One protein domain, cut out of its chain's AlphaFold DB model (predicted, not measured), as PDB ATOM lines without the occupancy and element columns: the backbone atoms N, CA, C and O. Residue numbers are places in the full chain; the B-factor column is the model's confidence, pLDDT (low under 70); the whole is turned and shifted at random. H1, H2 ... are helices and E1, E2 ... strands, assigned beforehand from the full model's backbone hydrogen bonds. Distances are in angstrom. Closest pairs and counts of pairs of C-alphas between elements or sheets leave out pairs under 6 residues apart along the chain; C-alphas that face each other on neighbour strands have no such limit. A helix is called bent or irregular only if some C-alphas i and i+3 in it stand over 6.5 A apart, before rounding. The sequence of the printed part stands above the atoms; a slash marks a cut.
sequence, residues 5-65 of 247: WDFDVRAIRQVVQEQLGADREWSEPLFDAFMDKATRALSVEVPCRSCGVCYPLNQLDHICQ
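Overview. This is residues 5 to 65 of the 247 residues of an uncharacterized protein of Sulfobacillus benefaciens (UniProt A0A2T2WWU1). Two short helices, H1 and H2, stand about perpendicular to each other toward one end of an elongated model, and a small hairpin of two strands, E1 and E2, stands toward the other end, with E1 near the first residues of H1. An end stretch without named elements, residues 57 to 65, follows the hairpin and runs out to one end of the long axis. The printed part has 61 residues, with H1, H2, E1 and E2 in that order along the chain; the sheet, E1 - E2, is antiparallel. The class is mixed, helices and strands, with under half of the residues in named elements. The whole is compact, with a radius of gyration of the C-alphas of 11.7 A, and spans 39 by 20 by 17 A.

Along the chain. Find C-alpha 9 at (-22.597, -3.435, -6.766); from there H1, residues 9 to 20, runs 14.9 A. H1 is irregular: C-alphas 11 and 14 are 7.3 A apart. Next comes H2, residues 28 to 38, 14.8 A long. E1 is residues 45 to 47 and E2 residues 54 to 56, each 7.0 A; E2 ends at C-alpha 56, (-22.466, -13.198, -0.299).

Arrangement. H1 and H2 are close but not clearly touching; their closest C-alphas, of Val 16 and Phe 31, are 7.7 A apart. Their lines stand at 76 degrees, about perpendicular. The closest C-alphas of H1 and E1, of Ala 11 and Val 46, are 7.3 A apart. E1 and E2 form a hairpin, antiparallel at 139 degrees; look for N 46 and O 55 at 2.8 A, within hydrogen-bond range. E2 is apart from H1 and from H2. Of the O i to N i+4 pairs, 6 of 8 in H1 and 6 of 7 in H2 are within hydrogen-bond range.

Size, cuts and confidence. The two C-alphas farthest apart, of Asp 23 and Gln 65, are 39.5 A apart. The printed part has no cut, and its three links between named elements are short. Mean pLDDT of the printed part is 71.3; residues 9 to 28, 30 and 35 to 42 are under 70.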
ATOM      1  N   TRP A   5     -22.559  -8.614 -11.994       75.19
ATOM      2  CA  TRP A   5     -23.422  -7.570 -12.572       75.19
ATOM      3  C   TRP A   5     -24.907  -7.734 -12.220       75.19
ATOM      4  O   TRP A   5     -25.675  -6.763 -12.270       75.19
ATOM      5  N   ASP A   6     -25.312  -8.950 -11.845       78.19
ATOM      6  CA  ASP A   6     -26.667  -9.288 -11.407       78.19
ATOM      7  C   ASP A   6     -26.942  -8.874  -9.946       78.19
ATOM      8  O   ASP A   6     -28.040  -9.101  -9.430       78.19
ATOM      9  N   PHE A   7     -25.973  -8.239  -9.278       78.25
ATOM     10  CA  PHE A   7     -26.050  -7.731  -7.905       78.25
ATOM     11  C   PHE A   7     -25.893  -6.204  -7.872       78.25
ATOM     12  O   PHE A   7     -25.282  -5.621  -8.769       78.25
ATOM     13  N   ASP A   8     -26.482  -5.520  -6.880       75.06
ATOM     14  CA  ASP A   8     -26.373  -4.054  -6.778       75.06
ATOM     15  C   ASP A   8     -25.005  -3.637  -6.225       75.06
ATOM     16  O   ASP A   8     -24.841  -3.241  -5.071       75.06
ATOM     17  N   VAL A   9     -23.998  -3.718  -7.091       66.19
ATOM     18  CA  VAL A   9     -22.597  -3.435  -6.766       66.19
ATOM     19  C   VAL A   9     -22.344  -1.994  -6.310       66.19
ATOM     20  O   VAL A   9     -21.336  -1.718  -5.659       66.19
ATOM     21  N   ARG A  10     -23.286  -1.069  -6.549       65.12
ATOM     22  CA  ARG A  10     -23.218   0.306  -6.023       65.12
ATOM     23  C   ARG A  10     -23.291   0.342  -4.498       65.12
ATOM     24  O   ARG A  10     -22.637   1.194  -3.904       65.12
ATOM     25  N   ALA A  11     -24.000  -0.602  -3.872       61.41
ATOM     26  CA  ALA A  11     -24.040  -0.754  -2.416       61.41
ATOM     27  C   ALA A  11     -22.671  -1.135  -1.812       61.41
ATOM     28  O   ALA A  11     -22.453  -0.988  -0.614       61.41
ATOM     29  N   ILE A  12     -21.734  -1.587  -2.650       60.47
ATOM     30  CA  ILE A  12     -20.414  -2.123  -2.287       60.47
ATOM     31  C   ILE A  12     -19.309  -1.125  -2.616       60.47
ATOM     32  O   ILE A  12     -18.170  -1.310  -2.202       60.47
ATOM     33  N   ARG A  13     -19.625  -0.053  -3.352       63.50
ATOM     34  CA  ARG A  13     -18.640   0.926  -3.824       63.50
ATOM     35  C   ARG A  13     -17.787   1.465  -2.678       63.50
ATOM     36  O   ARG A  13     -16.579   1.567  -2.836       63.50
ATOM     37  N   GLN A  14     -18.399   1.709  -1.521       62.22
ATOM     38  CA  GLN A  14     -17.693   2.131  -0.315       62.22
ATOM     39  C   GLN A  14     -16.753   1.039   0.229       62.22
ATOM     40  O   GLN A  14     -15.590   1.321   0.479       62.22
ATOM     41  N   VAL A  15     -17.211  -0.212   0.333       62.75
ATOM     42  CA  VAL A  15     -16.396  -1.348   0.814       62.75
ATOM     43  C   VAL A  15     -15.211  -1.611  -0.122       62.75
ATOM     44  O   VAL A  15     -14.091  -1.839   0.329       62.75
ATOM     45  N   VAL A  16     -15.438  -1.542  -1.435       64.12
ATOM     46  CA  VAL A  16     -14.382  -1.684  -2.444       64.12
ATOM     47  C   VAL A  16     -13.391  -0.522  -2.368       64.12
ATOM     48  O   VAL A  16     -12.189  -0.755  -2.407       64.12
ATOM     49  N   GLN A  17     -13.860   0.720  -2.213       64.75
ATOM     50  CA  GLN A  17     -12.992   1.893  -2.055       64.75
ATOM     51  C   GLN A  17     -12.159   1.836  -0.766       64.75
ATOM     52  O   GLN A  17     -10.969   2.135  -0.798       64.75
ATOM     53  N   GLU A  18     -12.749   1.402   0.347       63.75
ATOM     54  CA  GLU A  18     -12.048   1.220   1.623       63.75
ATOM     55  C   GLU A  18     -10.955   0.143   1.521       63.75
ATOM     56  O   GLU A  18      -9.864   0.327   2.059       63.75
ATOM     57  N   GLN A  19     -11.194  -0.946   0.780       63.25
ATOM     58  CA  GLN A  19     -10.200  -2.012   0.598       63.25
ATOM     59  C   GLN A  19      -9.156  -1.741  -0.497       63.25
ATOM     60  O   GLN A  19      -8.044  -2.261  -0.417       63.25
ATOM     61  N   LEU A  20      -9.482  -0.940  -1.515       61.94
ATOM     62  CA  LEU A  20      -8.557  -0.565  -2.595       61.94
ATOM     63  C   LEU A  20      -7.730   0.700  -2.290       61.94
ATOM     64  O   LEU A  20      -6.831   1.031  -3.067       61.94
ATOM     65  N   GLY A  21      -8.008   1.369  -1.167       57.75
ATOM     66  CA  GLY A  21      -7.447   2.665  -0.793       57.75
ATOM     67  C   GLY A  21      -8.322   3.815  -1.300       57.75
ATOM     68  O   GLY A  21      -8.579   3.927  -2.499       57.75
ATOM     69  N   ALA A  22      -8.752   4.682  -0.376       55.41
ATOM     70  CA  ALA A  22      -9.749   5.737  -0.592       55.41
ATOM     71  C   ALA A  22      -9.376   6.786  -1.664       55.41
ATOM     72  O   ALA A  22     -10.251   7.509  -2.137       55.41
ATOM     73  N   ASP A  23      -8.107   6.839  -2.078       56.16
ATOM     74  CA  ASP A  23      -7.558   7.857  -2.982       56.16
ATOM     75  C   ASP A  23      -7.620   7.477  -4.474       56.16
ATOM     76  O   ASP A  23      -7.184   8.249  -5.330       56.16
ATOM     77  N   ARG A  24      -8.129   6.286  -4.827       57.38
ATOM     78  CA  ARG A  24      -8.257   5.864  -6.233       57.38
ATOM     79  C   ARG A  24      -9.628   6.205  -6.809       57.38
ATOM     80  O   ARG A  24     -10.667   5.798  -6.289       57.38
ATOM     81  N   GLU A  25      -9.615   6.907  -7.941       62.47
ATOM     82  CA  GLU A  25     -10.812   7.163  -8.736       62.47
ATOM     83  C   GLU A  25     -11.406   5.833  -9.232       62.47
ATOM     84  O   GLU A  25     -10.695   4.925  -9.669       62.47
ATOM     85  N   TRP A  26     -12.723   5.689  -9.104       61.66
ATOM     86  CA  TRP A  26     -13.440   4.469  -9.470       61.66
ATOM     87  C   TRP A  26     -13.375   4.210 -10.984       61.66
ATOM     88  O   TRP A  26     -13.712   5.098 -11.764       61.66
ATOM     89  N   SER A  27     -13.051   2.979 -11.399       69.38
ATOM     90  CA  SER A  27     -13.188   2.525 -12.790       69.38
ATOM     91  C   SER A  27     -13.637   1.062 -12.869       69.38
ATOM     92  O   SER A  27     -13.325   0.265 -11.981       69.38
ATOM     93  N   GLU A  28     -14.364   0.700 -13.932       68.50
ATOM     94  CA  GLU A  28     -14.815  -0.685 -14.173       68.50
ATOM     95  C   GLU A  28     -13.647  -1.693 -14.203       68.50
ATOM     96  O   GLU A  28     -13.725  -2.682 -13.481       68.50
ATOM     97  N   PRO A  29     -12.497  -1.432 -14.866       73.69
ATOM     98  CA  PRO A  29     -11.370  -2.374 -14.852       73.69
ATOM     99  C   PRO A  29     -10.760  -2.618 -13.462       73.69
ATOM    100  O   PRO A  29     -10.266  -3.709 -13.176       73.69
ATOM    101  N   LEU A  30     -10.768  -1.605 -12.585       69.25
ATOM    102  CA  LEU A  30     -10.311  -1.739 -11.195       69.25
ATOM    103  C   LEU A  30     -11.273  -2.601 -10.377       69.25
ATOM    104  O   LEU A  30     -10.830  -3.400  -9.551       69.25
ATOM    105  N   PHE A  31     -12.574  -2.436 -10.615       71.94
ATOM    106  CA  PHE A  31     -13.606  -3.237  -9.980       71.94
ATOM    107  C   PHE A  31     -13.532  -4.701 -10.425       71.94
ATOM    108  O   PHE A  31     -13.518  -5.581  -9.569       71.94
ATOM    109  N   ASP A  32     -13.371  -4.967 -11.721       72.25
ATOM    110  CA  ASP A  32     -13.246  -6.323 -12.270       72.25
ATOM    111  C   ASP A  32     -12.037  -7.056 -11.670       72.25
ATOM    112  O   ASP A  32     -12.161  -8.165 -11.149       72.25
ATOM    113  N   ALA A  33     -10.878  -6.389 -11.625       72.75
ATOM    114  CA  ALA A  33      -9.662  -6.938 -11.029       72.75
ATOM    115  C   ALA A  33      -9.781  -7.173  -9.510       72.75
ATOM    116  O   ALA A  33      -9.144  -8.083  -8.965       72.75
ATOM    117  N   PHE A  34     -10.564  -6.348  -8.806       72.88
ATOM    118  CA  PHE A  34     -10.891  -6.564  -7.398       72.88
ATOM    119  C   PHE A  34     -11.809  -7.774  -7.236       72.88
ATOM    120  O   PHE A  34     -11.494  -8.657  -6.438       72.88
ATOM    121  N   MET A  35     -12.884  -7.854  -8.022       68.69
ATOM    122  CA  MET A  35     -13.852  -8.950  -7.994       68.69
ATOM    123  C   MET A  35     -13.197 -10.303  -8.289       68.69
ATOM    124  O   MET A  35     -13.440 -11.267  -7.561       68.69
ATOM    125  N   ASP A  36     -12.270 -10.367  -9.244       69.06
ATOM    126  CA  ASP A  36     -11.504 -11.581  -9.555       69.06
ATOM    127  C   ASP A  36     -10.657 -12.083  -8.374       69.06
ATOM    128  O   ASP A  36     -10.488 -13.291  -8.193       69.06
ATOM    129  N   LYS A  37     -10.154 -11.181  -7.522       65.06
ATOM    130  CA  LYS A  37      -9.438 -11.546  -6.284       65.06
ATOM    131  C   LYS A  37     -10.390 -11.843  -5.122       65.06
ATOM    132  O   LYS A  37     -10.113 -12.709  -4.292       65.06
ATOM    133  N   ALA A  38     -11.503 -11.126  -5.069       59.16
ATOM    134  CA  ALA A  38     -12.510 -11.154  -4.019       59.16
ATOM    135  C   ALA A  38     -13.446 -12.372  -4.056       59.16
ATOM    136  O   ALA A  38     -13.949 -12.779  -3.005       59.16
ATOM    137  N   THR A  39     -13.647 -12.985  -5.228       56.62
ATOM    138  CA  THR A  39     -14.462 -14.204  -5.433       56.62
ATOM    139  C   THR A  39     -14.107 -15.360  -4.495       56.62
ATOM    140  O   THR A  39     -14.913 -16.266  -4.312       56.62
ATOM    141  N   ARG A  40     -12.932 -15.342  -3.852       54.38
ATOM    142  CA  ARG A  40     -12.512 -16.371  -2.890       54.38
ATOM    143  C   ARG A  40     -12.724 -16.008  -1.417       54.38
ATOM    144  O   ARG A  40     -12.577 -16.891  -0.580       54.38
ATOM    145  N   ALA A  41     -13.049 -14.758  -1.077       54.84
ATOM    146  CA  ALA A  41     -12.952 -14.276   0.309       54.84
ATOM    147  C   ALA A  41     -14.029 -13.275   0.769       54.84
ATOM    148  O   ALA A  41     -14.084 -12.976   1.960       54.84
ATOM    149  N   LEU A  42     -14.884 -12.741  -0.111       64.94
ATOM    150  CA  LEU A  42     -15.870 -11.741   0.312       64.94
ATOM    151  C   LEU A  42     -17.182 -12.371   0.792       64.94
ATOM    152  O   LEU A  42     -18.058 -12.693  -0.005       64.94
ATOM    153  N   SER A  43     -17.344 -12.435   2.115       71.56
ATOM    154  CA  SER A  43     -18.610 -12.725   2.805       71.56
ATOM    155  C   SER A  43     -19.569 -11.524   2.850       71.56
ATOM    156  O   SER A  43     -20.495 -11.503   3.655       71.56
ATOM    157  N   VAL A  44     -19.312 -10.481   2.055       74.81
ATOM    158  CA  VAL A  44     -20.135  -9.267   2.038       74.81
ATOM    159  C   VAL A  44     -21.449  -9.586   1.338       74.81
ATOM    160  O   VAL A  44     -21.453  -9.947   0.160       74.81
ATOM    161  N   GLU A  45     -22.547  -9.456   2.076       78.25
ATOM    162  CA  GLU A  45     -23.894  -9.690   1.574       78.25
ATOM    163  C   GLU A  45     -24.395  -8.513   0.740       78.25
ATOM    164  O   GLU A  45     -24.375  -7.362   1.182       78.25
ATOM    165  N   VAL A  46     -24.866  -8.814  -0.469       76.69
ATOM    166  CA  VAL A  46     -25.343  -7.828  -1.437       76.69
ATOM    167  C   VAL A  46     -26.652  -8.247  -2.075       76.69
ATOM    168  O   VAL A  46     -26.821  -9.422  -2.408       76.69
ATOM    169  N   PRO A  47     -27.583  -7.304  -2.291       82.50
ATOM    170  CA  PRO A  47     -28.873  -7.635  -2.864       82.50
ATOM    171  C   PRO A  47     -28.712  -8.020  -4.337       82.50
ATOM    172  O   PRO A  47     -28.094  -7.303  -5.133       82.50
ATOM    173  N   CYS A  48     -29.303  -9.149  -4.724       84.75
ATOM    174  CA  CYS A  48     -29.488  -9.475  -6.130       84.75
ATOM    175  C   CYS A  48     -30.442  -8.454  -6.766       84.75
ATOM    176  O   CYS A  48     -31.524  -8.193  -6.248       84.75
ATOM    177  N   ARG A  49     -30.099  -7.914  -7.938       82.50
ATOM    178  CA  ARG A  49     -30.936  -6.932  -8.647       82.50
ATOM    179  C   ARG A  49     -32.281  -7.508  -9.083       82.50
ATOM    180  O   ARG A  49     -33.253  -6.768  -9.177       82.50
ATOM    181  N   SER A  50     -32.338  -8.814  -9.353       85.81
ATOM    182  CA  SER A  50     -33.565  -9.491  -9.782       85.81
ATOM    183  C   SER A  50     -34.515  -9.766  -8.618       85.81
ATOM    184  O   SER A  50     -35.701  -9.471  -8.722       85.81
ATOM    185  N   CYS A  51     -34.014 -10.332  -7.517       86.25
ATOM    186  CA  CYS A  51     -34.864 -10.825  -6.428       86.25
ATOM    187  C   CYS A  51     -34.712 -10.080  -5.100       86.25
ATOM    188  O   CYS A  51     -35.365 -10.442  -4.134       86.25
ATOM    189  N   GLY A  52     -33.850  -9.067  -5.017       83.00
ATOM    190  CA  GLY A  52     -33.669  -8.221  -3.834       83.00
ATOM    191  C   GLY A  52     -33.004  -8.903  -2.636       83.00
ATOM    192  O   GLY A  52     -32.462  -8.210  -1.783       83.00
ATOM    193  N   VAL A  53     -33.012 -10.236  -2.565       85.44
ATOM    194  CA  VAL A  53     -32.387 -11.010  -1.486       85.44
ATOM    195  C   VAL A  53     -30.879 -10.793  -1.488       85.44
ATOM    196  O   VAL A  53     -30.236 -10.793  -2.543       85.44
ATOM    197  N   CYS A  54     -30.335 -10.605  -0.292       81.88
ATOM    198  CA  CYS A  54     -28.913 -10.446  -0.070       81.88
ATOM    199  C   CYS A  54     -28.200 -11.801  -0.106       81.88
ATOM    200  O   CYS A  54     -28.603 -12.733   0.587       81.88
ATOM    201  N   TYR A  55     -27.130 -11.897  -0.892       81.75
ATOM    202  CA  TYR A  55     -26.240 -13.057  -0.910       81.75
ATOM    203  C   TYR A  55     -24.787 -12.604  -0.794       81.75
ATOM    204  O   TYR A  55     -24.456 -11.508  -1.256       81.75
ATOM    205  N   PRO A  56     -23.899 -13.433  -0.229       80.88
ATOM    206  CA  PRO A  56     -22.466 -13.198  -0.299       80.88
ATOM    207  C   PRO A  56     -22.001 -13.014  -1.749       80.88
ATOM    208  O   PRO A  56     -22.372 -13.787  -2.630       80.88
ATOM    209  N   LEU A  57     -21.143 -12.022  -2.005       74.00
ATOM    210  CA  LEU A  57     -20.592 -11.768  -3.345       74.00
ATOM    211  C   LEU A  57     -19.852 -12.966  -3.964       74.00
ATOM    212  O   LEU A  57     -19.719 -13.048  -5.183       74.00
ATOM    213  N   ASN A  58     -19.342 -13.880  -3.141       73.19
ATOM    214  CA  ASN A  58     -18.701 -15.113  -3.592       73.19
ATOM    215  C   ASN A  58     -19.692 -16.264  -3.886       73.19
ATOM    216  O   ASN A  58     -19.254 -17.329  -4.311       73.19
ATOM    217  N   GLN A  59     -21.001 -16.061  -3.702       78.44
ATOM    218  CA  GLN A  59     -22.081 -17.022  -3.976       78.44
ATOM    219  C   GLN A  59     -22.988 -16.519  -5.110       78.44
ATOM    220  O   GLN A  59     -24.150 -16.145  -4.927       78.44
ATOM    221  N   LEU A  60     -22.432 -16.477  -6.323       74.25
ATOM    222  CA  LEU A  60     -23.128 -15.958  -7.505       74.25
ATOM    223  C   LEU A  60     -24.172 -16.933  -8.075       74.25
ATOM    224  O   LEU A  60     -25.035 -16.519  -8.840       74.25
ATOM    225  N   ASP A  61     -24.124 -18.212  -7.713       80.88
ATOM    226  CA  ASP A  61     -24.912 -19.310  -8.287       80.88
ATOM    227  C   ASP A  61     -26.331 -19.469  -7.705       80.88
ATOM    228  O   ASP A  61     -27.021 -20.443  -8.011       80.88
ATOM    229  N   HIS A  62     -26.814 -18.499  -6.926       84.94
ATOM    230  CA  HIS A  62     -28.158 -18.554  -6.356       84.94
ATOM    231  C   HIS A  62     -29.267 -18.594  -7.426       84.94
ATOM    232  O   HIS A  62     -29.202 -17.963  -8.490       84.94
ATOM    233  N   ILE A  63     -30.357 -19.282  -7.086       88.12
ATOM    234  CA  ILE A  63     -31.574 -19.352  -7.895       88.12
ATOM    235  C   ILE A  63     -32.603 -18.389  -7.303       88.12
ATOM    236  O   ILE A  63     -33.052 -18.576  -6.171       88.12
ATOM    237  N   CYS A  64     -32.991 -17.368  -8.072       88.81
ATOM    238  CA  CYS A  64     -34.063 -16.459  -7.672       88.81
ATOM    239  C   CYS A  64     -35.397 -17.189  -7.646       88.81
ATOM    240  O   CYS A  64     -35.865 -17.629  -8.699       88.81
ATOM    241  N   GLN A  65     -36.036 -17.219  -6.483       90.12
ATOM    242  CA  GLN A  65     -37.383 -17.755  -6.381       90.12
ATOM    243  C   GLN A  65     -38.417 -16.724  -6.868       90.12
ATOM    244  O   GLN A  65     -38.178 -15.515  -6.748       90.12
TER     245      GLN A  65